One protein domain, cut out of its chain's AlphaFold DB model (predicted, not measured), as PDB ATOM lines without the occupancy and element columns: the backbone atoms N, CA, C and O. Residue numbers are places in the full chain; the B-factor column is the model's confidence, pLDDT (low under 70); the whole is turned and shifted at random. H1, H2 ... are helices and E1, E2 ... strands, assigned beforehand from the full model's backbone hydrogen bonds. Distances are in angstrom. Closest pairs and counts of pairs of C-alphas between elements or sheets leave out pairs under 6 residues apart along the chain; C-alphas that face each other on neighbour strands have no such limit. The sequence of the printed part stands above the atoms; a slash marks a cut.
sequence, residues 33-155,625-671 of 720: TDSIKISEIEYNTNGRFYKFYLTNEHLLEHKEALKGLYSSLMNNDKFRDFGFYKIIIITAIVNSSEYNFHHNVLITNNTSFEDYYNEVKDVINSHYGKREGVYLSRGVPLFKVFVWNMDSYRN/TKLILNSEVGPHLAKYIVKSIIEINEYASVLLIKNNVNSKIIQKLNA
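What this domain is: This is residues 33 to 155 and 625 to 671 of the 720 residues of the protein "DNA-directed DNA polymerase" of Pleurotus ostreatus (UniProt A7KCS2). A twisted sheet of five strands curls round H1 on one face, where H3 packs on its edge strand E4. Part of its other face meets a small sheet of three strands in a sandwich with crossed strands; H4 lies over E8 of the small sheet, and H5 packs on E4. The printed part has 170 residues with five named helices and eight named strands, in the order E1 E2 H1 H2 E3 E4 H3 E5 E6 H4 E7 E8 H5; the class is mixed. The sheets, E1 E2 E5 E3 E4 and E6 E8 E7 in order, are antiparallel. The whole is compact and rounded, with a radius of gyration of the C-alphas of 15.2 A and spans of 40 by 32 by 29 A.

How they stand to each other: E1, residues 36 to 44, forms a hairpin with E2, residues 49 to 56; N 39 and O 53 are 2.8 A apart. H1, residues 62 to 74, comes closest to E1 at the C-alphas of Ile 36 and Gly 68, 5.4 A apart. H2, residues 77 to 81, only just touches H1, only at the corner, with 3 pairs of C-alphas within 8 A, the closest Leu 73 and Phe 79 at 6.2 A. E3, residues 85 to 94, and E4, residues 97 to 108, form a hairpin, with N 92 and O 99 2.8 A apart. H3, residues 113 to 127, touches H1 at a steep tilt of 44 degrees, opposite ways, closest at the C-alphas of Lys 67 and Phe 113, 6.7 A apart. E5, residues 142 to 149, neighbours E2, with N 145 and O 52 2.8 A apart, and E3, with N 91 and O 144 2.8 A apart. E6, residues 625 to 629, neighbours E8, residues 652 to 661, with N 626 and O 655 2.9 A apart. E7, residues 640 to 647, forms a hairpin with E8, with N 656 and O 644 2.9 A apart; its closest C-alphas to E4 are Lys 643 and His 103, 4.5 A. In the sandwich, two sheets face to face, the strands cross at 83 degrees. H4, residues 630 to 637, is on both sheets, on the opposite face of the large one from H1. H5, residues 663 to 669, is on the large sheet, its closest C-alphas to E4 being Ile 665 and Leu 106, 6.1 A. Three split strand-helix-strand units, two same-way strands with another between them, have right-handed crossovers: E2, H1 H2, E3; E4, H3, E5; E6, H4, E7. Every O i to N i+4 pair is within hydrogen-bond range in H1, H2 and H5, but 9 of 11 in H3 and 2 of 4 in H4.

Where its parts are: E1 begins at C-alpha 36 (29.768, 30.267, -15.779). E3 is 29.5 A long, E4 29.7 A and H3 19.3 A. H5 ends at C-alpha 669 (39.814, 45.785, -39.026).

The domain as a whole: Residues 156 to 624 are not printed, and C-alphas 155 and 625 are 27.3 A apart across this cut. The link from H3 to E5 is long, 14 residues. The mean pLDDT of the printed part is 81.1; residues 125 to 139 are among those under 70.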
ATOM      1  N   THR A  33      37.150  30.700  -9.305       43.16
ATOM      2  CA  THR A  33      36.362  29.477  -9.455       43.16
ATOM      3  C   THR A  33      35.285  29.663 -10.533       43.16
ATOM      4  O   THR A  33      34.501  30.615 -10.478       43.16
ATOM      5  N   ASP A  34      35.276  28.759 -11.513       53.75
ATOM      6  CA  ASP A  34      34.389  28.718 -12.680       53.75
ATOM      7  C   ASP A  34      32.899  28.720 -12.294       53.75
ATOM      8  O   ASP A  34      32.329  27.690 -11.937       53.75
ATOM      9  N   SER A  35      32.250  29.878 -12.388       69.50
ATOM     10  CA  SER A  35      30.817  30.044 -12.080       69.50
ATOM     11  C   SER A  35      29.919  30.046 -13.317       69.50
ATOM     12  O   SER A  35      28.729  29.754 -13.203       69.50
ATOM     13  N   ILE A  36      30.477  30.345 -14.498       86.75
ATOM     14  CA  ILE A  36      29.768  30.267 -15.779       86.75
ATOM     15  C   ILE A  36      30.431  29.209 -16.658       86.75
ATOM     16  O   ILE A  36      31.591  29.359 -17.038       86.75
ATOM     17  N   LYS A  37      29.712  28.145 -17.012       90.62
ATOM     18  CA  LYS A  37      30.269  26.988 -17.734       90.62
ATOM     19  C   LYS A  37      29.717  26.915 -19.148       90.62
ATOM     20  O   LYS A  37      28.554  27.220 -19.367       90.62
ATOM     21  N   ILE A  38      30.536  26.500 -20.112       92.38
ATOM     22  CA  ILE A  38      30.059  26.224 -21.474       92.38
ATOM     23  C   ILE A  38      29.375  24.855 -21.460       92.38
ATOM     24  O   ILE A  38      30.038  23.853 -21.202       92.38
ATOM     25  N   SER A  39      28.075  24.812 -21.737       92.00
ATOM     26  CA  SER A  39      27.290  23.575 -21.781       92.00
ATOM     27  C   SER A  39      27.310  22.921 -23.161       92.00
ATOM     28  O   SER A  39      27.366  21.702 -23.266       92.00
ATOM     29  N   GLU A  40      27.284  23.724 -24.227       94.19
ATOM     30  CA  GLU A  40      27.183  23.236 -25.603       94.19
ATOM     31  C   GLU A  40      27.882  24.188 -26.585       94.19
ATOM     32  O   GLU A  40      27.927  25.405 -26.373       94.19
ATOM     33  N   ILE A  41      28.446  23.628 -27.663       94.88
ATOM     34  CA  ILE A  41      29.059  24.385 -28.761       94.88
ATOM     35  C   ILE A  41      28.581  23.812 -30.097       94.88
ATOM     36  O   ILE A  41      28.925  22.684 -30.442       94.88
ATOM     37  N   GLU A  42      27.890  24.627 -30.889       93.94
ATOM     38  CA  GLU A  42      27.443  24.277 -32.241       93.94
ATOM     39  C   GLU A  42      28.183  25.115 -33.292       93.94
ATOM     40  O   GLU A  42      28.407  26.310 -33.097       93.94
ATOM     41  N   TYR A  43      28.522  24.524 -34.441       90.56
ATOM     42  CA  TYR A  43      29.042  25.266 -35.594       90.56
ATOM     43  C   TYR A  43      27.981  25.369 -36.689       90.56
ATOM     44  O   TYR A  43      27.528  24.354 -37.216       90.56
ATOM     45  N   ASN A  44      27.615  26.593 -37.069       84.69
ATOM     46  CA  ASN A  44      26.751  26.832 -38.219       84.69
ATOM     47  C   ASN A  44      27.622  27.002 -39.473       84.69
ATOM     48  O   ASN A  44      28.313  28.012 -39.637       84.69
ATOM     49  N   THR A  45      27.578  26.017 -40.370       82.12
ATOM     50  CA  THR A  45      28.360  25.988 -41.616       82.12
ATOM     51  C   THR A  45      27.956  27.093 -42.594       82.12
ATOM     52  O   THR A  45      28.828  27.751 -43.168       82.12
ATOM     53  N   ASN A  46      26.654  27.345 -42.750       75.00
ATOM     54  CA  ASN A  46      26.112  28.310 -43.713       75.00
ATOM     55  C   ASN A  46      26.381  29.761 -43.295       75.00
ATOM     56  O   ASN A  46      26.714  30.604 -44.129       75.00
ATOM     57  N   GLY A  47      26.271  30.053 -41.998       74.12
ATOM     58  CA  GLY A  47      26.581  31.360 -41.420       74.12
ATOM     59  C   GLY A  47      28.051  31.546 -41.028       74.12
ATOM     60  O   GLY A  47      28.462  32.677 -40.762       74.12
ATOM     61  N   ARG A  48      28.838  30.460 -40.999       83.62
ATOM     62  CA  ARG A  48      30.260  30.414 -40.607       83.62
ATOM     63  C   ARG A  48      30.525  31.025 -39.229       83.62
ATOM     64  O   ARG A  48      31.386  31.896 -39.076       83.62
ATOM     65  N   PHE A  49      29.775  30.572 -38.229       89.44
ATOM     66  CA  PHE A  49      29.920  31.017 -36.841       89.44
ATOM     67  C   PHE A  49      29.755  29.872 -35.850       89.44
ATOM     68  O   PHE A  49      29.084  28.881 -36.133       89.44
ATOM     69  N   TYR A  50      30.344  30.044 -34.670       93.75
ATOM     70  CA  TYR A  50      30.072  29.194 -33.518       93.75
ATOM     71  C   TYR A  50      28.955  29.784 -32.658       93.75
ATOM     72  O   TYR A  50      28.887  31.002 -32.465       93.75
ATOM     73  N   LYS A  51      28.119  28.909 -32.103       94.56
ATOM     74  CA  LYS A  51      27.205  29.194 -30.996       94.56
ATOM     75  C   LYS A  51      27.744  28.514 -29.750       94.56
ATOM     76  O   LYS A  51      27.924  27.303 -29.756       94.56
ATOM     77  N   PHE A  52      27.990  29.290 -28.705       96.00
ATOM     78  CA  PHE A  52      28.322  28.784 -27.379       96.00
ATOM     79  C   PHE A  52      27.117  28.988 -26.471       96.00
ATOM     80  O   PHE A  52      26.605  30.105 -26.383       96.00
ATOM     81  N   TYR A  53      26.694  27.943 -25.775       95.00
ATOM     82  CA  TYR A  53      25.698  28.022 -24.713       95.00
ATOM     83  C   TYR A  53      26.429  27.974 -23.378       95.00
ATOM     84  O   TYR A  53      27.280  27.106 -23.177       95.00
ATOM     85  N   LEU A  54      26.163  28.942 -22.500       94.31
ATOM     86  CA  LEU A  54      26.845  29.080 -21.217       94.31
ATOM     87  C   LEU A  54      25.848  29.174 -20.063       94.31
ATOM     88  O   LEU A  54      24.997  30.064 -20.057       94.31
ATOM     89  N   THR A  55      25.976  28.292 -19.077       92.38
ATOM     90  CA  THR A  55      25.139  28.240 -17.874       92.38
ATOM     91  C   THR A  55      25.737  29.095 -16.765       92.38
ATOM     92  O   THR A  55      26.928  29.017 -16.490       92.38
ATOM     93  N   ASN A  56      24.911  29.913 -16.118       89.81
ATOM     94  CA  ASN A  56      25.270  30.748 -14.971       89.81
ATOM     95  C   ASN A  56      24.568  30.202 -13.724       89.81
ATOM     96  O   ASN A  56      23.547  30.727 -13.280       89.81
ATOM     97  N   GLU A  57      25.112  29.105 -13.195       85.56
ATOM     98  CA  GLU A  57      24.529  28.323 -12.091       85.56
ATOM     99  C   GLU A  57      24.347  29.158 -10.814       85.56
ATOM    100  O   GLU A  57      23.401  28.951 -10.060       85.56
ATOM    101  N   HIS A  58      25.218  30.148 -10.605       83.19
ATOM    102  CA  HIS A  58      25.201  31.023  -9.432       83.19
ATOM    103  C   HIS A  58      24.432  32.331  -9.642       83.19
ATOM    104  O   HIS A  58      24.447  33.183  -8.757       83.19
ATOM    105  N   LEU A  59      23.779  32.507 -10.798       82.81
ATOM    106  CA  LEU A  59      22.995  33.701 -11.122       82.81
ATOM    107  C   LEU A  59      23.784  35.006 -10.908       82.81
ATOM    108  O   LEU A  59      23.236  35.997 -10.433       82.81
ATOM    109  N   LEU A  60      25.067  35.016 -11.291       82.50
ATOM    110  CA  LEU A  60      25.887  36.226 -11.260       82.50
ATOM    111  C   LEU A  60      25.224  37.357 -12.053       82.50
ATOM    112  O   LEU A  60      24.548  37.111 -13.060       82.50
ATOM    113  N   GLU A  61      25.477  38.598 -11.639       78.44
ATOM    114  CA  GLU A  61      24.821  39.784 -12.191       78.44
ATOM    115  C   GLU A  61      25.826  40.787 -12.784       78.44
ATOM    116  O   GLU A  61      27.030  40.763 -12.514       78.44
ATOM    117  N   HIS A  62      25.326  41.694 -13.628       74.19
ATOM    118  CA  HIS A  62      26.054  42.870 -14.117       74.19
ATOM    119  C   HIS A  62      27.481  42.590 -14.647       74.19
ATOM    120  O   HIS A  62      27.667  41.907 -15.658       74.19
ATOM    121  N   LYS A  63      28.494  43.195 -14.006       83.19
ATOM    122  CA  LYS A  63      29.910  43.119 -14.384       83.19
ATOM    123  C   LYS A  63      30.490  41.735 -14.091       83.19
ATOM    124  O   LYS A  63      31.338  41.275 -14.850       83.19
ATOM    125  N   GLU A  64      30.024  41.067 -13.040       83.19
ATOM    126  CA  GLU A  64      30.516  39.747 -12.631       83.19
ATOM    127  C   GLU A  64      30.077  38.667 -13.617       83.19
ATOM    128  O   GLU A  64      30.913  37.890 -14.074       83.19
ATOM    129  N   ALA A  65      28.813  38.697 -14.052       85.62
ATOM    130  CA  ALA A  65      28.313  37.804 -15.100       85.62
ATOM    131  C   ALA A  65      29.110  37.949 -16.407       85.62
ATOM    132  O   ALA A  65      29.531  36.965 -17.012       85.62
ATOM    133  N   LEU A  66      29.372  39.191 -16.829       88.44
ATOM    134  CA  LEU A  66      30.187  39.468 -18.016       88.44
ATOM    135  C   LEU A  66      31.621  38.976 -17.864       88.44
ATOM    136  O   LEU A  66      32.200  38.491 -18.833       88.44
ATOM    137  N   LYS A  67      32.196  39.109 -16.667       90.25
ATOM    138  CA  LYS A  67      33.545  38.627 -16.378       90.25
ATOM    139  C   LYS A  67      33.609  37.107 -16.458       90.25
ATOM    140  O   LYS A  67      34.513  36.594 -17.108       90.25
ATOM    141  N   GLY A  68      32.632  36.410 -15.876       89.81
ATOM    142  CA  GLY A  68      32.497  34.957 -15.985       89.81
ATOM    143  C   GLY A  68      32.396  34.506 -17.443       89.81
ATOM    144  O   GLY A  68      33.226  33.728 -17.897       89.81
ATOM    145  N   LEU A  69      31.463  35.085 -18.212       91.94
ATOM    146  CA  LEU A  69      31.300  34.802 -19.647       91.94
ATOM    147  C   LEU A  69      32.598  35.006 -20.432       91.94
ATOM    148  O   LEU A  69      32.992  34.157 -21.230       91.94
ATOM    149  N   TYR A  70      33.257  36.142 -20.204       93.38
ATOM    150  CA  TYR A  70      34.495  36.500 -20.878       93.38
ATOM    151  C   TYR A  70      35.606  35.485 -20.600       93.38
ATOM    152  O   TYR A  70      36.240  34.995 -21.535       93.38
ATOM    153  N   SER A  71      35.817  35.145 -19.328       91.06
ATOM    154  CA  SER A  71      36.830  34.176 -18.915       91.06
ATOM    155  C   SER A  71      36.570  32.796 -19.518       91.06
ATOM    156  O   SER A  71      37.486  32.213 -20.099       91.06
ATOM    157  N   SER A  72      35.329  32.305 -19.469       92.69
ATOM    158  CA  SER A  72      34.967  30.983 -19.999       92.69
ATOM    159  C   SER A  72      35.183  30.883 -21.509       92.69
ATOM    160  O   SER A  72      35.676  29.866 -21.993       92.69
ATOM    161  N   LEU A  73      34.888  31.950 -22.262       93.56
ATOM    162  CA  LEU A  73      35.176  32.010 -23.697       93.56
ATOM    163  C   LEU A  73      36.685  32.059 -23.978       93.56
ATOM    164  O   LEU A  73      37.179  31.295 -24.801       93.56
ATOM    165  N   MET A  74      37.436  32.928 -23.294       91.50
ATOM    166  CA  MET A  74      38.873  33.118 -23.552       91.50
ATOM    167  C   MET A  74      39.730  31.913 -23.135       91.50
ATOM    168  O   MET A  74      40.810  31.710 -23.694       91.50
ATOM    169  N   ASN A  75      39.245  31.108 -22.189       90.38
ATOM    170  CA  ASN A  75      39.884  29.865 -21.758       90.38
ATOM    171  C   ASN A  75      39.527  28.655 -22.642       90.38
ATOM    172  O   ASN A  75      40.113  27.590 -22.464       90.38
ATOM    173  N   ASN A  76      38.599  28.794 -23.597       93.38
ATOM    174  CA  ASN A  76      38.181  27.708 -24.476       93.38
ATOM    175  C   ASN A  76      39.020  27.656 -25.766       93.38
ATOM    176  O   ASN A  76      39.100  28.634 -26.513       93.38
ATOM    177  N   ASP A  77      39.594  26.490 -26.072       92.38
ATOM    178  CA  ASP A  77      40.455  26.318 -27.248       92.38
ATOM    179  C   ASP A  77      39.689  26.507 -28.568       92.38
ATOM    180  O   ASP A  77      40.153  27.245 -29.435       92.38
ATOM    181  N   LYS A  78      38.464  25.964 -28.703       93.00
ATOM    182  CA  LYS A  78      37.640  26.165 -29.916       93.00
ATOM    183  C   LYS A  78      37.360  27.642 -30.169       93.00
ATOM    184  O   LYS A  78      37.366  28.072 -31.318       93.00
ATOM    185  N   PHE A  79      37.120  28.422 -29.116       93.81
ATOM    186  CA  PHE A  79      36.963  29.864 -29.239       93.81
ATOM    187  C   PHE A  79      38.269  30.517 -29.701       93.81
ATOM    188  O   PHE A  79      38.274  31.208 -30.718       93.81
ATOM    189  N   ARG A  80      39.380  30.294 -28.987       92.00
ATOM    190  CA  ARG A  80      40.676  30.943 -29.250       92.00
ATOM    191  C   ARG A  80      41.224  30.635 -30.641       92.00
ATOM    192  O   ARG A  80      41.742  31.541 -31.304       92.00
ATOM    193  N   ASP A  81      41.083  29.387 -31.067       91.81
ATOM    194  CA  ASP A  81      41.669  28.861 -32.295       91.81
ATOM    195  C   ASP A  81      40.781  29.139 -33.520       91.81
ATOM    196  O   ASP A  81      41.234  29.019 -34.656       91.81
ATOM    197  N   PHE A  82      39.537  29.597 -33.317       92.19
ATOM    198  CA  PHE A  82      38.639  29.946 -34.418       92.19
ATOM    199  C   PHE A  82      39.144  31.116 -35.271       92.19
ATOM    200  O   PHE A  82      38.795  31.192 -36.444       92.19
ATOM    201  N   GLY A  83      39.945  32.023 -34.706       88.12
ATOM    202  CA  GLY A  83      40.554  33.161 -35.403       88.12
ATOM    203  C   GLY A  83      41.125  34.182 -34.423       88.12
ATOM    204  O   GLY A  83      40.733  34.206 -33.263       88.12
ATOM    205  N   PHE A  84      42.039  35.057 -34.839       87.75
ATOM    206  CA  PHE A  84      42.587  36.085 -33.950       87.75
ATOM    207  C   PHE A  84      41.574  37.205 -33.695       87.75
ATOM    208  O   PHE A  84      41.316  37.524 -32.535       87.75
ATOM    209  N   TYR A  85      40.966  37.758 -34.749       89.75
ATOM    210  CA  TYR A  85      39.877  38.735 -34.677       89.75
ATOM    211  C   TYR A  85      38.525  38.029 -34.674       89.75
ATOM    212  O   TYR A  85      38.216  37.255 -35.580       89.75
ATOM    213  N   LYS A  86      37.682  38.343 -33.690       93.19
ATOM    214  CA  LYS A  86      36.340  37.771 -33.576       93.19
ATOM    215  C   LYS A  86      35.314  38.837 -33.277       93.19
ATOM    216  O   LYS A  86      35.566  39.736 -32.478       93.19
ATOM    217  N   ILE A  87      34.141  38.712 -33.883       93.38
ATOM    218  CA  ILE A  87      32.969  39.459 -33.441       93.38
ATOM    219  C   ILE A  87      32.095  38.547 -32.594       93.38
ATOM    220  O   ILE A  87      31.814  37.424 -33.012       93.38
ATOM    221  N   ILE A  88      31.657  39.059 -31.444       93.69
ATOM    222  CA  ILE A  88      30.722  38.376 -30.551       93.69
ATOM    223  C   ILE A  88      29.412  39.146 -30.387       93.69
ATOM    224  O   ILE A  88      29.414  40.376 -30.299       93.69
ATOM    225  N   ILE A  89      28.299  38.415 -30.319       91.50
ATOM    226  CA  ILE A  89      26.981  38.904 -29.882       91.50
ATOM    227  C   ILE A  89      26.509  37.987 -28.758       91.50
ATOM    228  O   ILE A  89      26.547  36.768 -28.918       91.50
ATOM    229  N   ILE A  90      26.040  38.563 -27.650       90.88
ATOM    230  CA  ILE A  90      25.527  37.794 -26.510       90.88
ATOM    231  C   ILE A  90      24.020  37.993 -26.387       90.88
ATOM    232  O   ILE A  90      23.504  39.112 -26.466       90.88
ATOM    233  N   THR A  91      23.326  36.885 -26.160       88.38
ATOM    234  CA  THR A  91      21.902  36.813 -25.837       88.38
ATOM    235  C   THR A  91      21.730  36.162 -24.466       88.38
ATOM    236  O   THR A  91      22.510  35.291 -24.083       88.38
ATOM    237  N   ALA A  92      20.746  36.634 -23.711       86.44
ATOM    238  CA  ALA A  92      20.353  36.134 -22.402       86.44
ATOM    239  C   ALA A  92      19.035  35.372 -22.547       86.44
ATOM    240  O   ALA A  92      18.115  35.864 -23.198       86.44
ATOM    241  N   ILE A  93      18.930  34.198 -21.939       84.31
ATOM    242  CA  ILE A  93      17.726  33.369 -21.971       84.31
ATOM    243  C   ILE A  93      17.165  33.310 -20.550       84.31
ATOM    244  O   ILE A  93      17.817  32.810 -19.638       84.31
ATOM    245  N   VAL A  94      15.959  33.848 -20.364       79.50
ATOM    246  CA  VAL A  94      15.252  33.906 -19.075       79.50
ATOM    247  C   VAL A  94      13.810  33.469 -19.301       79.50
ATOM    248  O   VAL A  94      13.149  34.004 -20.189       79.50
ATOM    249  N   ASN A  95      13.307  32.513 -18.515       74.81
ATOM    250  CA  ASN A  95      11.935  31.987 -18.631       74.81
ATOM    251  C   ASN A  95      11.567  31.596 -20.076       74.81
ATOM    252  O   ASN A  95      10.543  32.027 -20.609       74.81
ATOM    253  N   SER A  96      12.463  30.860 -20.743       68.94
ATOM    254  CA  SER A  96      12.330  30.437 -22.149       68.94
ATOM    255  C   SER A  96      12.224  31.578 -23.171       68.94
ATOM    256  O   SER A  96      11.965  31.336 -24.346       68.94
ATOM    257  N   SER A  97      12.444  32.823 -22.749       69.00
ATOM    258  CA  SER A  97      12.477  33.995 -23.615       69.00
ATOM    259  C   SER A  97      13.916  34.436 -23.839       69.00
ATOM    260  O   SER A  97      14.701  34.560 -22.899       69.00
ATOM    261  N   GLU A  98      14.256  34.690 -25.096       78.00
ATOM    262  CA  GLU A  98      15.581  35.147 -25.493       78.00
ATOM    263  C   GLU A  98      15.606  36.669 -25.658       78.00
ATOM    264  O   GLU A  98      14.802  37.260 -26.382       78.00
ATOM    265  N   TYR A  99      16.573  37.303 -25.010       75.38
ATOM    266  CA  TYR A  99      16.781  38.740 -25.016       75.38
ATOM    267  C   TYR A  99      18.183  39.056 -25.512       75.38
ATOM    268  O   TYR A  99      19.151  38.374 -25.180       75.38
ATOM    269  N   ASN A 100      18.328  40.126 -26.290       78.38
ATOM    270  CA  ASN A 100      19.665  40.601 -26.608       78.38
ATOM    271  C   ASN A 100      20.337  41.144 -25.340       78.38
ATOM    272  O   ASN A 100      19.784  42.022 -24.684       78.38
ATOM    273  N   PHE A 101      21.526  40.635 -25.018       81.88
ATOM    274  CA  PHE A 101      22.287  41.075 -23.855       81.88
ATOM    275  C   PHE A 101      23.204  42.248 -24.214       81.88
ATOM    276  O   PHE A 101      23.208  43.280 -23.543       81.88
ATOM    277  N   HIS A 102      23.935  42.129 -25.326       86.12
ATOM    278  CA  HIS A 102      24.595  43.268 -25.960       86.12
ATOM    279  C   HIS A 102      24.778  43.073 -27.477       86.12
ATOM    280  O   HIS A 102      24.686  41.969 -28.014       86.12
ATOM    281  N   HIS A 103      25.050  44.184 -28.166       85.56
ATOM    282  CA  HIS A 103      25.305  44.279 -29.609       85.56
ATOM    283  C   HIS A 103      26.638  43.637 -30.039       85.56
ATOM    284  O   HIS A 103      27.428  43.220 -29.199       85.56
ATOM    285  N   ASN A 104      26.920  43.599 -31.343       91.06
ATOM    286  CA  ASN A 104      28.178  43.065 -31.868       91.06
ATOM    287  C   ASN A 104      29.420  43.854 -31.417       91.06
ATOM    288  O   ASN A 104      29.532  45.058 -31.657       91.06
ATOM    289  N   VAL A 105      30.386  43.141 -30.838       90.44
ATOM    290  CA  VAL A 105      31.657  43.695 -30.348       90.44
ATOM    291  C   VAL A 105      32.826  42.943 -30.971       90.44
ATOM    292  O   VAL A 105      32.797  41.717 -31.045       90.44
ATOM    293  N   LEU A 106      33.850  43.673 -31.424       90.19
ATOM    294  CA  LEU A 106      35.083  43.091 -31.955       90.19
ATOM    295  C   LEU A 106      36.099  42.898 -30.827       90.19
ATOM    296  O   LEU A 106      36.566  43.874 -30.239       90.19
ATOM    297  N   ILE A 107      36.502  41.653 -30.613       92.12
ATOM    298  CA  ILE A 107      37.531  41.256 -29.654       92.12
ATOM    299  C   ILE A 107      38.654  40.483 -30.347       92.12
ATOM    300  O   ILE A 107      38.494  39.953 -31.450       92.12
ATOM    301  N   THR A 108      39.812  40.428 -29.698       90.81
ATOM    302  CA  THR A 108      40.946  39.599 -30.109       90.81
ATOM    303  C   THR A 108      41.351  38.653 -28.989       90.81
ATOM    304  O   THR A 108      40.929  38.827 -27.848       90.81
ATOM    305  N   ASN A 109      42.229  37.691 -29.287       89.31
ATOM    306  CA  ASN A 109      42.833  36.835 -28.253       89.31
ATOM    307  C   ASN A 109      43.604  37.627 -27.177       89.31
ATOM    308  O   ASN A 109      43.887  37.081 -26.116       89.31
ATOM    309  N   ASN A 110      43.912  38.904 -27.431       89.56
ATOM    310  CA  ASN A 110      44.655  39.773 -26.521       89.56
ATOM    311  C   ASN A 110      43.795  40.883 -25.904       89.56
ATOM    312  O   ASN A 110      44.328  41.714 -25.170       89.56
ATOM    313  N   THR A 111      42.499  40.954 -26.219       90.31
ATOM    314  CA  THR A 111      41.605  41.907 -25.553       90.31
ATOM    315  C   THR A 111      41.629  41.637 -24.044       90.31
ATOM    316  O   THR A 111      41.761  40.491 -23.612       90.31
ATOM    317  N   SER A 112      41.589  42.685 -23.221       91.88
ATOM    318  CA  SER A 112      41.412  42.532 -21.776       91.88
ATOM    319  C   SER A 112      39.923  42.552 -21.429       91.88
ATOM    320  O   SER A 112      39.108  43.098 -22.178       91.88
ATOM    321  N   PHE A 113      39.550  41.994 -20.274       91.81
ATOM    322  CA  PHE A 113      38.165  42.086 -19.810       91.81
ATOM    323  C   PHE A 113      37.712  43.545 -19.649       91.81
ATOM    324  O   PHE A 113      36.592  43.871 -20.024       91.81
ATOM    325  N   GLU A 114      38.568  44.434 -19.136       90.69
ATOM    326  CA  GLU A 114      38.196  45.838 -18.930       90.69
ATOM    327  C   GLU A 114      37.992  46.586 -20.251       90.69
ATOM    328  O   GLU A 114      37.068  47.392 -20.357       90.69
ATOM    329  N   ASP A 115      38.779  46.288 -21.290       89.44
ATOM    330  CA  ASP A 115      38.545  46.851 -22.625       89.44
ATOM    331  C   ASP A 115      37.194  46.400 -23.184       89.44
ATOM    332  O   ASP A 115      36.405  47.220 -23.652       89.44
ATOM    333  N   TYR A 116      36.899  45.100 -23.084       91.00
ATOM    334  CA  TYR A 116      35.612  44.544 -23.494       91.00
ATOM    335  C   TYR A 116      34.450  45.152 -22.692       91.00
ATOM    336  O   TYR A 116      33.482  45.641 -23.279       91.00
ATOM    337  N   TYR A 117      34.559  45.200 -21.362       88.75
ATOM    338  CA  TYR A 117      33.539  45.760 -20.479       88.75
ATOM    339  C   TYR A 117      33.279  47.235 -20.787       88.75
ATOM    340  O   TYR A 117      32.125  47.652 -20.873       88.75
ATOM    341  N   ASN A 118      34.322  48.028 -21.045       86.69
ATOM    342  CA  ASN A 118      34.176  49.429 -21.431       86.69
ATOM    343  C   ASN A 118      33.416  49.627 -22.752       86.69
ATOM    344  O   ASN A 118      32.773  50.666 -22.913       86.69
ATOM    345  N   GLU A 119      33.447  48.659 -23.676       84.81
ATOM    346  CA  GLU A 119      32.663  48.716 -24.917       84.81
ATOM    347  C   GLU A 119      31.170  48.414 -24.707       84.81
ATOM    348  O   GLU A 119      30.334  48.921 -25.461       84.81
ATOM    349  N   VAL A 120      30.810  47.638 -23.676       85.44
ATOM    350  CA  VAL A 120      29.424  47.186 -23.450       85.44
ATOM    351  C   VAL A 120      28.745  47.774 -22.214       85.44
ATOM    352  O   VAL A 120      27.521  47.703 -22.126       85.44
ATOM    353  N   LYS A 121      29.478  48.391 -21.277       80.06
ATOM    354  CA  LYS A 121      28.951  48.834 -19.970       80.06
ATOM    355  C   LYS A 121      27.708  49.714 -20.068       80.06
ATOM    356  O   LYS A 121      26.760  49.500 -19.326       80.06
ATOM    357  N   ASP A 122      27.660  50.643 -21.020       73.38
ATOM    358  CA  ASP A 122      26.513  51.546 -21.183       73.38
ATOM    359  C   ASP A 122      25.265  50.784 -21.639       73.38
ATOM    360  O   ASP A 122      24.146  51.052 -21.201       73.38
ATOM    361  N   VAL A 123      25.471  49.795 -22.512       72.69
ATOM    362  CA  VAL A 123      24.415  48.914 -23.004       72.69
ATOM    363  C   VAL A 123      23.913  48.057 -21.853       72.69
ATOM    364  O   VAL A 123      22.717  48.052 -21.584       72.69
ATOM    365  N   ILE A 124      24.814  47.418 -21.122       71.19
ATOM    366  CA  ILE A 124      24.506  46.515 -20.012       71.19
ATOM    367  C   ILE A 124      23.790  47.261 -18.880       71.19
ATOM    368  O   ILE A 124      22.695  46.868 -18.484       71.19
ATOM    369  N   ASN A 125      24.309  48.411 -18.454       64.25
ATOM    370  CA  ASN A 125      23.671  49.256 -17.443       64.25
ATOM    371  C   ASN A 125      22.275  49.734 -17.876       64.25
ATOM    372  O   ASN A 125      21.417  49.994 -17.036       64.25
ATOM    373  N   SER A 126      22.019  49.830 -19.187       57.91
ATOM    374  CA  SER A 126      20.690  50.150 -19.710       57.91
ATOM    375  C   SER A 126      19.717  48.961 -19.758       57.91
ATOM    376  O   SER A 126      18.514  49.219 -19.748       57.91
ATOM    377  N   HIS A 127      20.210  47.712 -19.795       51.69
ATOM    378  CA  HIS A 127      19.401  46.477 -19.790       51.69
ATOM    379  C   HIS A 127      19.015  46.035 -18.372       51.69
ATOM    380  O   HIS A 127      17.923  45.513 -18.179       51.69
ATOM    381  N   TYR A 128      19.868  46.295 -17.378       43.75
ATOM    382  CA  TYR A 128      19.573  46.022 -15.965       43.75
ATOM    383  C   TYR A 128      18.799  47.156 -15.262       43.75
ATOM    384  O   TYR A 128      18.415  47.034 -14.104       43.75
ATOM    385  N   GLY A 129      18.527  48.262 -15.963       41.12
ATOM    386  CA  GLY A 129      17.620  49.302 -15.485       41.12
ATOM    387  C   GLY A 129      16.161  48.993 -15.824       41.12
ATOM    388  O   GLY A 129      15.882  48.429 -16.874       41.12
ATOM    389  N   LYS A 130      15.235  49.436 -14.959       38.25
ATOM    390  CA  LYS A 130      13.747  49.334 -14.956       38.25
ATOM    391  C   LYS A 130      12.992  49.730 -16.260       38.25
ATOM    392  O   LYS A 130      11.877  50.238 -16.195       38.25
ATOM    393  N   ARG A 131      13.577  49.612 -17.454       41.06
ATOM    394  CA  ARG A 131      13.176  50.383 -18.643       41.06
ATOM    395  C   ARG A 131      12.510  49.598 -19.772       41.06
ATOM    396  O   ARG A 131      12.000  50.257 -20.672       41.06
ATOM    397  N   GLU A 132      12.443  48.264 -19.742       35.84
ATOM    398  CA  GLU A 132      11.879  47.492 -20.872       35.84
ATOM    399  C   GLU A 132      10.965  46.315 -20.483       35.84
ATOM    400  O   GLU A 132      10.779  45.399 -21.277       35.84
ATOM    401  N   GLY A 133      10.332  46.311 -19.302       35.50
ATOM    402  CA  GLY A 133       9.314  45.297 -18.955       35.50
ATOM    403  C   GLY A 133       9.804  43.840 -19.032       35.50
ATOM    404  O   GLY A 133       9.001  42.922 -19.142       35.50
ATOM    405  N   VAL A 134      11.122  43.644 -19.030       34.47
ATOM    406  CA  VAL A 134      11.801  42.373 -18.811       34.47
ATOM    407  C   VAL A 134      12.575  42.603 -17.532       34.47
ATOM    408  O   VAL A 134      13.511  43.401 -17.493       34.47
ATOM    409  N   TYR A 135      12.118  41.974 -16.461       43.12
ATOM    410  CA  TYR A 135      12.906  41.841 -15.254       43.12
ATOM    411  C   TYR A 135      14.113  40.954 -15.602       43.12
ATOM    412  O   TYR A 135      14.047  39.746 -15.435       43.12
ATOM    413  N   LEU A 136      15.239  41.529 -16.038       48.91
ATOM    414  CA  LEU A 136      16.547  40.897 -15.790       48.91
ATOM    415  C   LEU A 136      16.962  41.160 -14.333       48.91
ATOM    416  O   LEU A 136      18.122  41.416 -14.040       48.91
ATOM    417  N   SER A 137      15.982  41.239 -13.426       43.94
ATOM    418  CA  SER A 137      16.160  41.829 -12.105       43.94
ATOM    419  C   SER A 137      16.840  40.902 -11.119       43.94
ATOM    420  O   SER A 137      17.059  41.354 -10.005       43.94
ATOM    421  N   ARG A 138      17.096  39.640 -11.491       55.78
ATOM    422  CA  ARG A 138      17.934  38.673 -10.774       55.78
ATOM    423  C   ARG A 138      18.559  37.726 -11.798       55.78
ATOM    424  O   ARG A 138      17.898  37.453 -12.800       55.78
ATOM    425  N   GLY A 139      19.813  37.329 -11.582       65.31
ATOM    426  CA  GLY A 139      20.746  36.755 -12.565       65.31
ATOM    427  C   GLY A 139      20.189  35.951 -13.751       65.31
ATOM    428  O   GLY A 139      19.241  35.176 -13.661       65.31
ATOM    429  N   VAL A 140      20.832  36.126 -14.907       79.81
ATOM    430  CA  VAL A 140      20.509  35.393 -16.141       79.81
ATOM    431  C   VAL A 140      21.014  33.955 -16.014       79.81
ATOM    432  O   VAL A 140      22.220  33.805 -15.845       79.81
ATOM    433  N   PRO A 141      20.170  32.916 -16.144       87.12
ATOM    434  CA  PRO A 141      20.585  31.527 -15.941       87.12
ATOM    435  C   PRO A 141      21.342  30.937 -17.137       87.12
ATOM    436  O   PRO A 141      22.210  30.086 -16.958       87.12
ATOM    437  N   LEU A 142      21.027  31.374 -18.359       90.19
ATOM    438  CA  LEU A 142      21.624  30.849 -19.583       90.19
ATOM    439  C   LEU A 142      21.966  31.987 -20.542       90.19
ATOM    440  O   LEU A 142      21.152  32.874 -20.809       90.19
ATOM    441  N   PHE A 143      23.164  31.927 -21.101       91.81
ATOM    442  CA  PHE A 143      23.621  32.811 -22.158       91.81
ATOM    443  C   PHE A 143      23.873  32.022 -23.433       91.81
ATOM    444  O   PHE A 143      24.336  30.885 -23.402       91.81
ATOM    445  N   LYS A 144      23.628  32.666 -24.568       92.62
ATOM    446  CA  LYS A 144      24.004  32.160 -25.884       92.62
ATOM    447  C   LYS A 144      24.854  33.200 -26.597       92.62
ATOM    448  O   LYS A 144      24.443  34.354 -26.758       92.62
ATOM    449  N   VAL A 145      26.055  32.793 -26.995       94.12
ATOM    450  CA  VAL A 145      27.087  33.650 -27.582       94.12
ATOM    451  C   VAL A 145      27.350  33.216 -29.011       94.12
ATOM    452  O   VAL A 145      27.778  32.094 -29.268       94.12
ATOM    453  N   PHE A 146      27.131  34.136 -29.938       92.88
ATOM    454  CA  PHE A 146      27.438  33.946 -31.346       92.88
ATOM    455  C   PHE A 146      28.820  34.515 -31.650       92.88
ATOM    456  O   PHE A 146      29.102  35.653 -31.269       92.88
ATOM    457  N   VAL A 147      29.669  33.750 -32.341       93.81
ATOM    458  CA  VAL A 147      31.075  34.097 -32.588       93.81
ATOM    459  C   VAL A 147      31.416  33.935 -34.066       93.81
ATOM    460  O   VAL A 147      31.364  32.825 -34.590       93.81
ATOM    461  N   TRP A 148      31.835  35.020 -34.724       91.69
ATOM    462  CA  TRP A 148      32.308  35.020 -36.117       91.69
ATOM    463  C   TRP A 148      33.816  35.244 -36.196       91.69
ATOM    464  O   TRP A 148      34.339  36.145 -35.538       91.69
ATOM    465  N   ASN A 149      34.499  34.483 -37.057       90.69
ATOM    466  CA  ASN A 149      35.901  34.714 -37.389       90.69
ATOM    467  C   ASN A 149      36.000  35.881 -38.381       90.69
ATOM    468  O   ASN A 149      35.481  35.822 -39.500       90.69
ATOM    469  N   MET A 150      36.708  36.933 -37.971       88.06
ATOM    470  CA  MET A 150      36.872  38.161 -38.741       88.06
ATOM    471  C   MET A 150      38.233  38.300 -39.429       88.06
ATOM    472  O   MET A 150      38.437  39.266 -40.167       88.06
ATOM    473  N   ASP A 151      39.145  37.338 -39.264       83.06
ATOM    474  CA  ASP A 151      40.488  37.375 -39.858       83.06
ATOM    475  C   ASP A 151      40.427  37.495 -41.383       83.06
ATOM    476  O   ASP A 151      41.156  38.280 -41.989       83.06
ATOM    477  N   SER A 152      39.492  36.772 -42.005       73.44
ATOM    478  CA  SER A 152      39.315  36.765 -43.461       73.44
ATOM    479  C   SER A 152      38.753  38.073 -44.036       73.44
ATOM    480  O   SER A 152      38.739  38.234 -45.259       73.44
ATOM    481  N   TYR A 153      38.292  39.001 -43.192       70.81
ATOM    482  CA  TYR A 153      37.752  40.308 -43.586       70.81
ATOM    483  C   TYR A 153      38.746  41.455 -43.368       70.81
ATOM    484  O   TYR A 153      38.484  42.585 -43.789       70.81
ATOM    485  N   ARG A 154      39.905  41.171 -42.763       61.72
ATOM    486  CA  ARG A 154      40.991  42.133 -42.576       61.72
ATOM    487  C   ARG A 154      41.464  42.679 -43.926       61.72
ATOM    488  O   ARG A 154      41.698  41.917 -44.860       61.72
ATOM    489  N   ASN A 155      41.616  44.001 -44.025       56.31
ATOM    490  CA  ASN A 155      42.149  44.708 -45.200       56.31
ATOM    491  C   ASN A 155      41.434  44.450 -46.545       56.31
ATOM    492  O   ASN A 155      41.923  44.892 -47.581       56.31
ATOM    493  N   THR A 625      15.378  46.688 -39.765       87.62
ATOM    494  CA  THR A 625      15.390  45.262 -40.054       87.62
ATOM    495  C   THR A 625      15.889  45.034 -41.479       87.62
ATOM    496  O   THR A 625      15.476  45.741 -42.403       87.62
ATOM    497  N   LYS A 626      16.806  44.081 -41.668       86.69
ATOM    498  CA  LYS A 626      17.363  43.749 -42.983       86.69
ATOM    499  C   LYS A 626      17.451  42.238 -43.175       86.69
ATOM    500  O   LYS A 626      18.181  41.576 -42.443       86.69
ATOM    501  N   LEU A 627      16.746  41.718 -44.179       88.00
ATOM    502  CA  LEU A 627      16.926  40.352 -44.668       88.00
ATOM    503  C   LEU A 627      18.228  40.273 -45.466       88.00
ATOM    504  O   LEU A 627      18.454  41.100 -46.351       88.00
ATOM    505  N   ILE A 628      19.078  39.307 -45.143       86.62
ATOM    506  CA  ILE A 628      20.337  39.066 -45.847       86.62
ATOM    507  C   ILE A 628      20.590  37.568 -45.993       86.62
ATOM    508  O   ILE A 628      20.055  36.756 -45.237       86.62
ATOM    509  N   LEU A 629      21.454  37.213 -46.939       84.75
ATOM    510  CA  LEU A 629      21.984  35.857 -47.031       84.75
ATOM    511  C   LEU A 629      22.906  35.568 -45.841       84.75
ATOM    512  O   LEU A 629      23.642  36.448 -45.388       84.75
ATOM    513  N   ASN A 630      22.919  34.322 -45.371       85.19
ATOM    514  CA  ASN A 630      23.763  33.880 -44.255       85.19
ATOM    515  C   ASN A 630      25.257  34.124 -44.538       85.19
ATOM    516  O   ASN A 630      26.003  34.536 -43.650       85.19
ATOM    517  N   SER A 631      25.673  34.004 -45.801       81.94
ATOM    518  CA  SER A 631      27.030  34.322 -46.262       81.94
ATOM    519  C   SER A 631      27.403  35.811 -46.155       81.94
ATOM    520  O   SER A 631      28.588  36.150 -46.110       81.94
ATOM    521  N   GLU A 632      26.421  36.715 -46.077       84.38
ATOM    522  CA  GLU A 632      26.623  38.165 -45.974       84.38
ATOM    523  C   GLU A 632      26.601  38.691 -44.531       84.38
ATOM    524  O   GLU A 632      26.846  39.884 -44.314       84.38
ATOM    525  N   VAL A 633      26.351  37.839 -43.531       87.31
ATOM    526  CA  VAL A 633      26.269  38.248 -42.116       87.31
ATOM    527  C   VAL A 633      27.590  38.858 -41.636       87.31
ATOM    528  O   VAL A 633      27.597  39.983 -41.134       87.31
ATOM    529  N   GLY A 634      28.722  38.182 -41.864       85.31
ATOM    530  CA  GLY A 634      30.062  38.660 -41.481       85.31
ATOM    531  C   GLY A 634      30.393  40.079 -41.987       85.31
ATOM    532  O   GLY A 634      30.720  40.952 -41.178       85.31
ATOM    533  N   PRO A 635      30.244  40.377 -43.295       83.69
ATOM    534  CA  PRO A 635      30.402  41.730 -43.834       83.69
ATOM    535  C   PRO A 635      29.541  42.799 -43.148       83.69
ATOM    536  O   PRO A 635      29.990  43.933 -42.968       83.69
ATOM    537  N   HIS A 636      28.306  42.465 -42.766       87.06
ATOM    538  CA  HIS A 636      27.421  43.403 -42.077       87.06
ATOM    539  C   HIS A 636      27.857  43.632 -40.628       87.06
ATOM    540  O   HIS A 636      27.866  44.782 -40.184       87.06
ATOM    541  N   LEU A 637      28.294  42.581 -39.931       86.94
ATOM    542  CA  LEU A 637      28.863  42.672 -38.584       86.94
ATOM    543  C   LEU A 637      30.129  43.533 -38.542       86.94
ATOM    544  O   LEU A 637      30.332  44.284 -37.591       86.94
ATOM    545  N   ALA A 638      30.952  43.489 -39.591       83.88
ATOM    546  CA  ALA A 638      32.142  44.330 -39.705       83.88
ATOM    547  C   ALA A 638      31.826  45.826 -39.894       83.88
ATOM    548  O   ALA A 638      32.700  46.671 -39.700       83.88
ATOM    549  N   LYS A 639      30.602  46.167 -40.322       81.06
ATOM    550  CA  LYS A 639      30.233  47.523 -40.751       81.06
ATOM    551  C   LYS A 639      29.225  48.206 -39.835       81.06
ATOM    552  O   LYS A 639      29.312  49.417 -39.644       81.06
ATOM    553  N   TYR A 640      28.249  47.478 -39.312       84.06
ATOM    554  CA  TYR A 640      27.112  48.053 -38.603       84.06
ATOM    555  C   TYR A 640      27.060  47.604 -37.148       84.06
ATOM    556  O   TYR A 640      27.635  46.582 -36.776       84.06
ATOM    557  N   ILE A 641      26.340  48.372 -36.330       83.75
ATOM    558  CA  ILE A 641      25.944  47.925 -34.996       83.75
ATOM    559  C   ILE A 641      24.711  47.027 -35.156       83.75
ATOM    560  O   ILE A 641      23.601  47.512 -35.375       83.75
ATOM    561  N   VAL A 642      24.914  45.721 -35.071       87.19
ATOM    562  CA  VAL A 642      23.878  44.690 -35.098       87.19
ATOM    563  C   VAL A 642      23.465  44.390 -33.660       87.19
ATOM    564  O   VAL A 642      24.290  43.990 -32.837       87.19
ATOM    565  N   LYS A 643      22.186  44.621 -33.355       82.62
ATOM    566  CA  LYS A 643      21.578  44.293 -32.063       82.62
ATOM    567  C   LYS A 643      21.286  42.800 -31.997       82.62
ATOM    568  O   LYS A 643      21.758  42.149 -31.087       82.62
ATOM    569  N   SER A 644      20.555  42.252 -32.960       84.81
ATOM    570  CA  SER A 644      20.180  40.837 -32.960       84.81
ATOM    571  C   SER A 644      20.165  40.248 -34.364       84.81
ATOM    572  O   SER A 644      20.136  40.972 -35.366       84.81
ATOM    573  N   ILE A 645      20.215  38.918 -34.408       87.69
ATOM    574  CA  ILE A 645      20.157  38.107 -35.618       87.69
ATOM    575  C   ILE A 645      19.095  37.041 -35.386       87.69
ATOM    576  O   ILE A 645      19.130  36.362 -34.365       87.69
ATOM    577  N   ILE A 646      18.155  36.924 -36.317       87.31
ATOM    578  CA  ILE A 646      17.114  35.898 -36.297       87.31
ATOM    579  C   ILE A 646      17.354  35.000 -37.509       87.31
ATOM    580  O   ILE A 646      17.236  35.452 -38.652       87.31
ATOM    581  N   GLU A 647      17.731  33.748 -37.255       86.62
ATOM    582  CA  GLU A 647      17.912  32.722 -38.287       86.62
ATOM    583  C   GLU A 647      16.534  32.335 -38.848       86.62
ATOM    584  O   GLU A 647      15.652  31.916 -38.100       86.62
ATOM    585  N   ILE A 648      16.316  32.506 -40.158       87.62
ATOM    586  CA  ILE A 648      15.013  32.225 -40.792       87.62
ATOM    587  C   ILE A 648      15.006  30.835 -41.421       87.62
ATOM    588  O   ILE A 648      14.082  30.042 -41.224       87.62
ATOM    589  N   ASN A 649      16.043  30.545 -42.202       84.38
ATOM    590  CA  ASN A 649      16.256  29.265 -42.856       84.38
ATOM    591  C   ASN A 649      17.760  29.045 -43.096       84.38
ATOM    592  O   ASN A 649      18.606  29.835 -42.671       84.38
ATOM    593  N   GLU A 650      18.094  27.965 -43.797       81.62
ATOM    594  CA  GLU A 650      19.478  27.576 -44.077       81.62
ATOM    595  C   GLU A 650      20.260  28.616 -44.895       81.62
ATOM    596  O   GLU A 650      21.489  28.667 -44.801       81.62
ATOM    597  N   TYR A 651      19.573  29.492 -45.634       81.25
ATOM    598  CA  TYR A 651      20.176  30.434 -46.579       81.25
ATOM    599  C   TYR A 651      20.143  31.892 -46.120       81.25
ATOM    600  O   TYR A 651      20.973  32.679 -46.576       81.25
ATOM    601  N   ALA A 652      19.205  32.273 -45.250       86.19
ATOM    602  CA  ALA A 652      18.939  33.663 -44.913       86.19
ATOM    603  C   ALA A 652      18.679  33.906 -43.422       86.19
ATOM    604  O   ALA A 652      18.071  33.102 -42.709       86.19
ATOM    605  N   SER A 653      19.087  35.098 -42.994       89.12
ATOM    606  CA  SER A 653      18.892  35.626 -41.649       89.12
ATOM    607  C   SER A 653      18.384  37.057 -41.711       89.12
ATOM    608  O   SER A 653      18.627  37.802 -42.666       89.12
ATOM    609  N   VAL A 654      17.699  37.469 -40.653       89.44
ATOM    610  CA  VAL A 654      17.266  38.849 -40.467       89.44
ATOM    611  C   VAL A 654      18.149  39.524 -39.432       89.44
ATOM    612  O   VAL A 654      18.259  39.062 -38.300       89.44
ATOM    613  N   LEU A 655      18.755  40.647 -39.816       89.38
ATOM    614  CA  LEU A 655      19.522  41.501 -38.915       89.38
ATOM    615  C   LEU A 655      18.662  42.641 -38.380       89.38
ATOM    616  O   LEU A 655      18.009  43.349 -39.153       89.38
ATOM    617  N   LEU A 656      18.757  42.883 -37.076       87.69
ATOM    618  CA  LEU A 656      18.258  44.089 -36.429       87.69
ATOM    619  C   LEU A 656      19.427  45.053 -36.204       87.69
ATOM    620  O   LEU A 656      20.277  44.840 -35.342       87.69
ATOM    621  N   ILE A 657      19.497  46.107 -37.008       86.19
ATOM    622  CA  ILE A 657      20.651  47.000 -37.130       86.19
ATOM    623  C   ILE A 657      20.313  48.370 -36.536       86.19
ATOM    624  O   ILE A 657      19.261  48.932 -36.830       86.19
ATOM    625  N   LYS A 658      21.214  48.966 -35.747       77.06
ATOM    626  CA  LYS A 658      21.167  50.413 -35.490       77.06
ATOM    627  C   LYS A 658      21.742  51.127 -36.709       77.06
ATOM    628  O   LYS A 658      22.840  50.796 -37.139       77.06
ATOM    629  N   ASN A 659      21.048  52.140 -37.226       61.34
ATOM    630  CA  ASN A 659      21.404  52.853 -38.470       61.34
ATOM    631  C   ASN A 659      22.841  53.429 -38.540       61.34
ATOM    632  O   ASN A 659      23.287  53.847 -39.609       61.34
ATOM    633  N   ASN A 660      23.580  53.449 -37.430       64.56
ATOM    634  CA  ASN A 660      24.951  53.935 -37.376       64.56
ATOM    635  C   ASN A 660      25.962  52.857 -37.798       64.56
ATOM    636  O   ASN A 660      25.924  51.704 -37.366       64.56
ATOM    637  N   VAL A 661      26.927  53.283 -38.609       68.12
ATOM    638  CA  VAL A 661      28.128  52.511 -38.933       68.12
ATOM    639  C   VAL A 661      28.987  52.363 -37.671       68.12
ATOM    640  O   VAL A 661      29.182  53.333 -36.937       68.12
ATOM    641  N   ASN A 662      29.533  51.170 -37.432       74.06
ATOM    642  CA  ASN A 662      30.459  50.927 -36.329       74.06
ATOM    643  C   ASN A 662      31.883  51.339 -36.738       74.06
ATOM    644  O   ASN A 662      32.693  50.518 -37.170       74.06
ATOM    645  N   SER A 663      32.188  52.635 -36.627       69.06
ATOM    646  CA  SER A 663      33.496  53.186 -37.011       69.06
ATOM    647  C   SER A 663      34.663  52.539 -36.262       69.06
ATOM    648  O   SER A 663      35.715  52.345 -36.864       69.06
ATOM    649  N   LYS A 664      34.473  52.147 -34.994       72.56
ATOM    650  CA  LYS A 664      35.504  51.487 -34.175       72.56
ATOM    651  C   LYS A 664      35.897  50.124 -34.743       72.56
ATOM    652  O   LYS A 664      37.084  49.863 -34.919       72.56
ATOM    653  N   ILE A 665      34.917  49.272 -35.062       76.62
ATOM    654  CA  ILE A 665      35.177  47.954 -35.670       76.62
ATOM    655  C   ILE A 665      35.875  48.129 -37.020       76.62
ATOM    656  O   ILE A 665      36.881  47.473 -37.281       76.62
ATOM    657  N   ILE A 666      35.394  49.060 -37.848       73.88
ATOM    658  CA  ILE A 666      35.987  49.336 -39.162       73.88
ATOM    659  C   ILE A 666      37.447  49.784 -39.030       73.88
ATOM    660  O   ILE A 666      38.296  49.276 -39.756       73.88
ATOM    661  N   GLN A 667      37.750  50.703 -38.110       73.81
ATOM    662  CA  GLN A 667      39.119  51.168 -37.861       73.81
ATOM    663  C   GLN A 667      40.028  50.022 -37.403       73.81
ATOM    664  O   GLN A 667      41.098  49.835 -37.975       73.81
ATOM    665  N   LYS A 668      39.583  49.210 -36.434       72.19
ATOM    666  CA  LYS A 668      40.352  48.059 -35.934       72.19
ATOM    667  C   LYS A 668      40.618  47.010 -37.028       72.19
ATOM    668  O   LYS A 668      41.703  46.438 -37.063       72.19
ATOM    669  N   LEU A 669      39.667  46.767 -37.938       71.81
ATOM    670  CA  LEU A 669      39.814  45.785 -39.026       71.81
ATOM    671  C   LEU A 669      40.604  46.300 -40.245       71.81
ATOM    672  O   LEU A 669      41.206  45.494 -40.958       71.81
ATOM    673  N   ASN A 670      40.624  47.616 -40.487       68.25
ATOM    674  CA  ASN A 670      41.331  48.252 -41.611       68.25
ATOM    675  C   ASN A 670      42.765  48.710 -41.268       68.25
ATOM    676  O   ASN A 670      43.365  49.452 -42.041       68.25
ATOM    677  N   ALA A 671      43.330  48.286 -40.134       56.22
ATOM    678  CA  ALA A 671      44.586  48.796 -39.569       56.22
ATOM    679  C   ALA A 671      45.886  48.494 -40.365       56.22
ATOM    680  O   ALA A 671      46.980  48.588 -39.815       56.22
TER     681      ALA A 671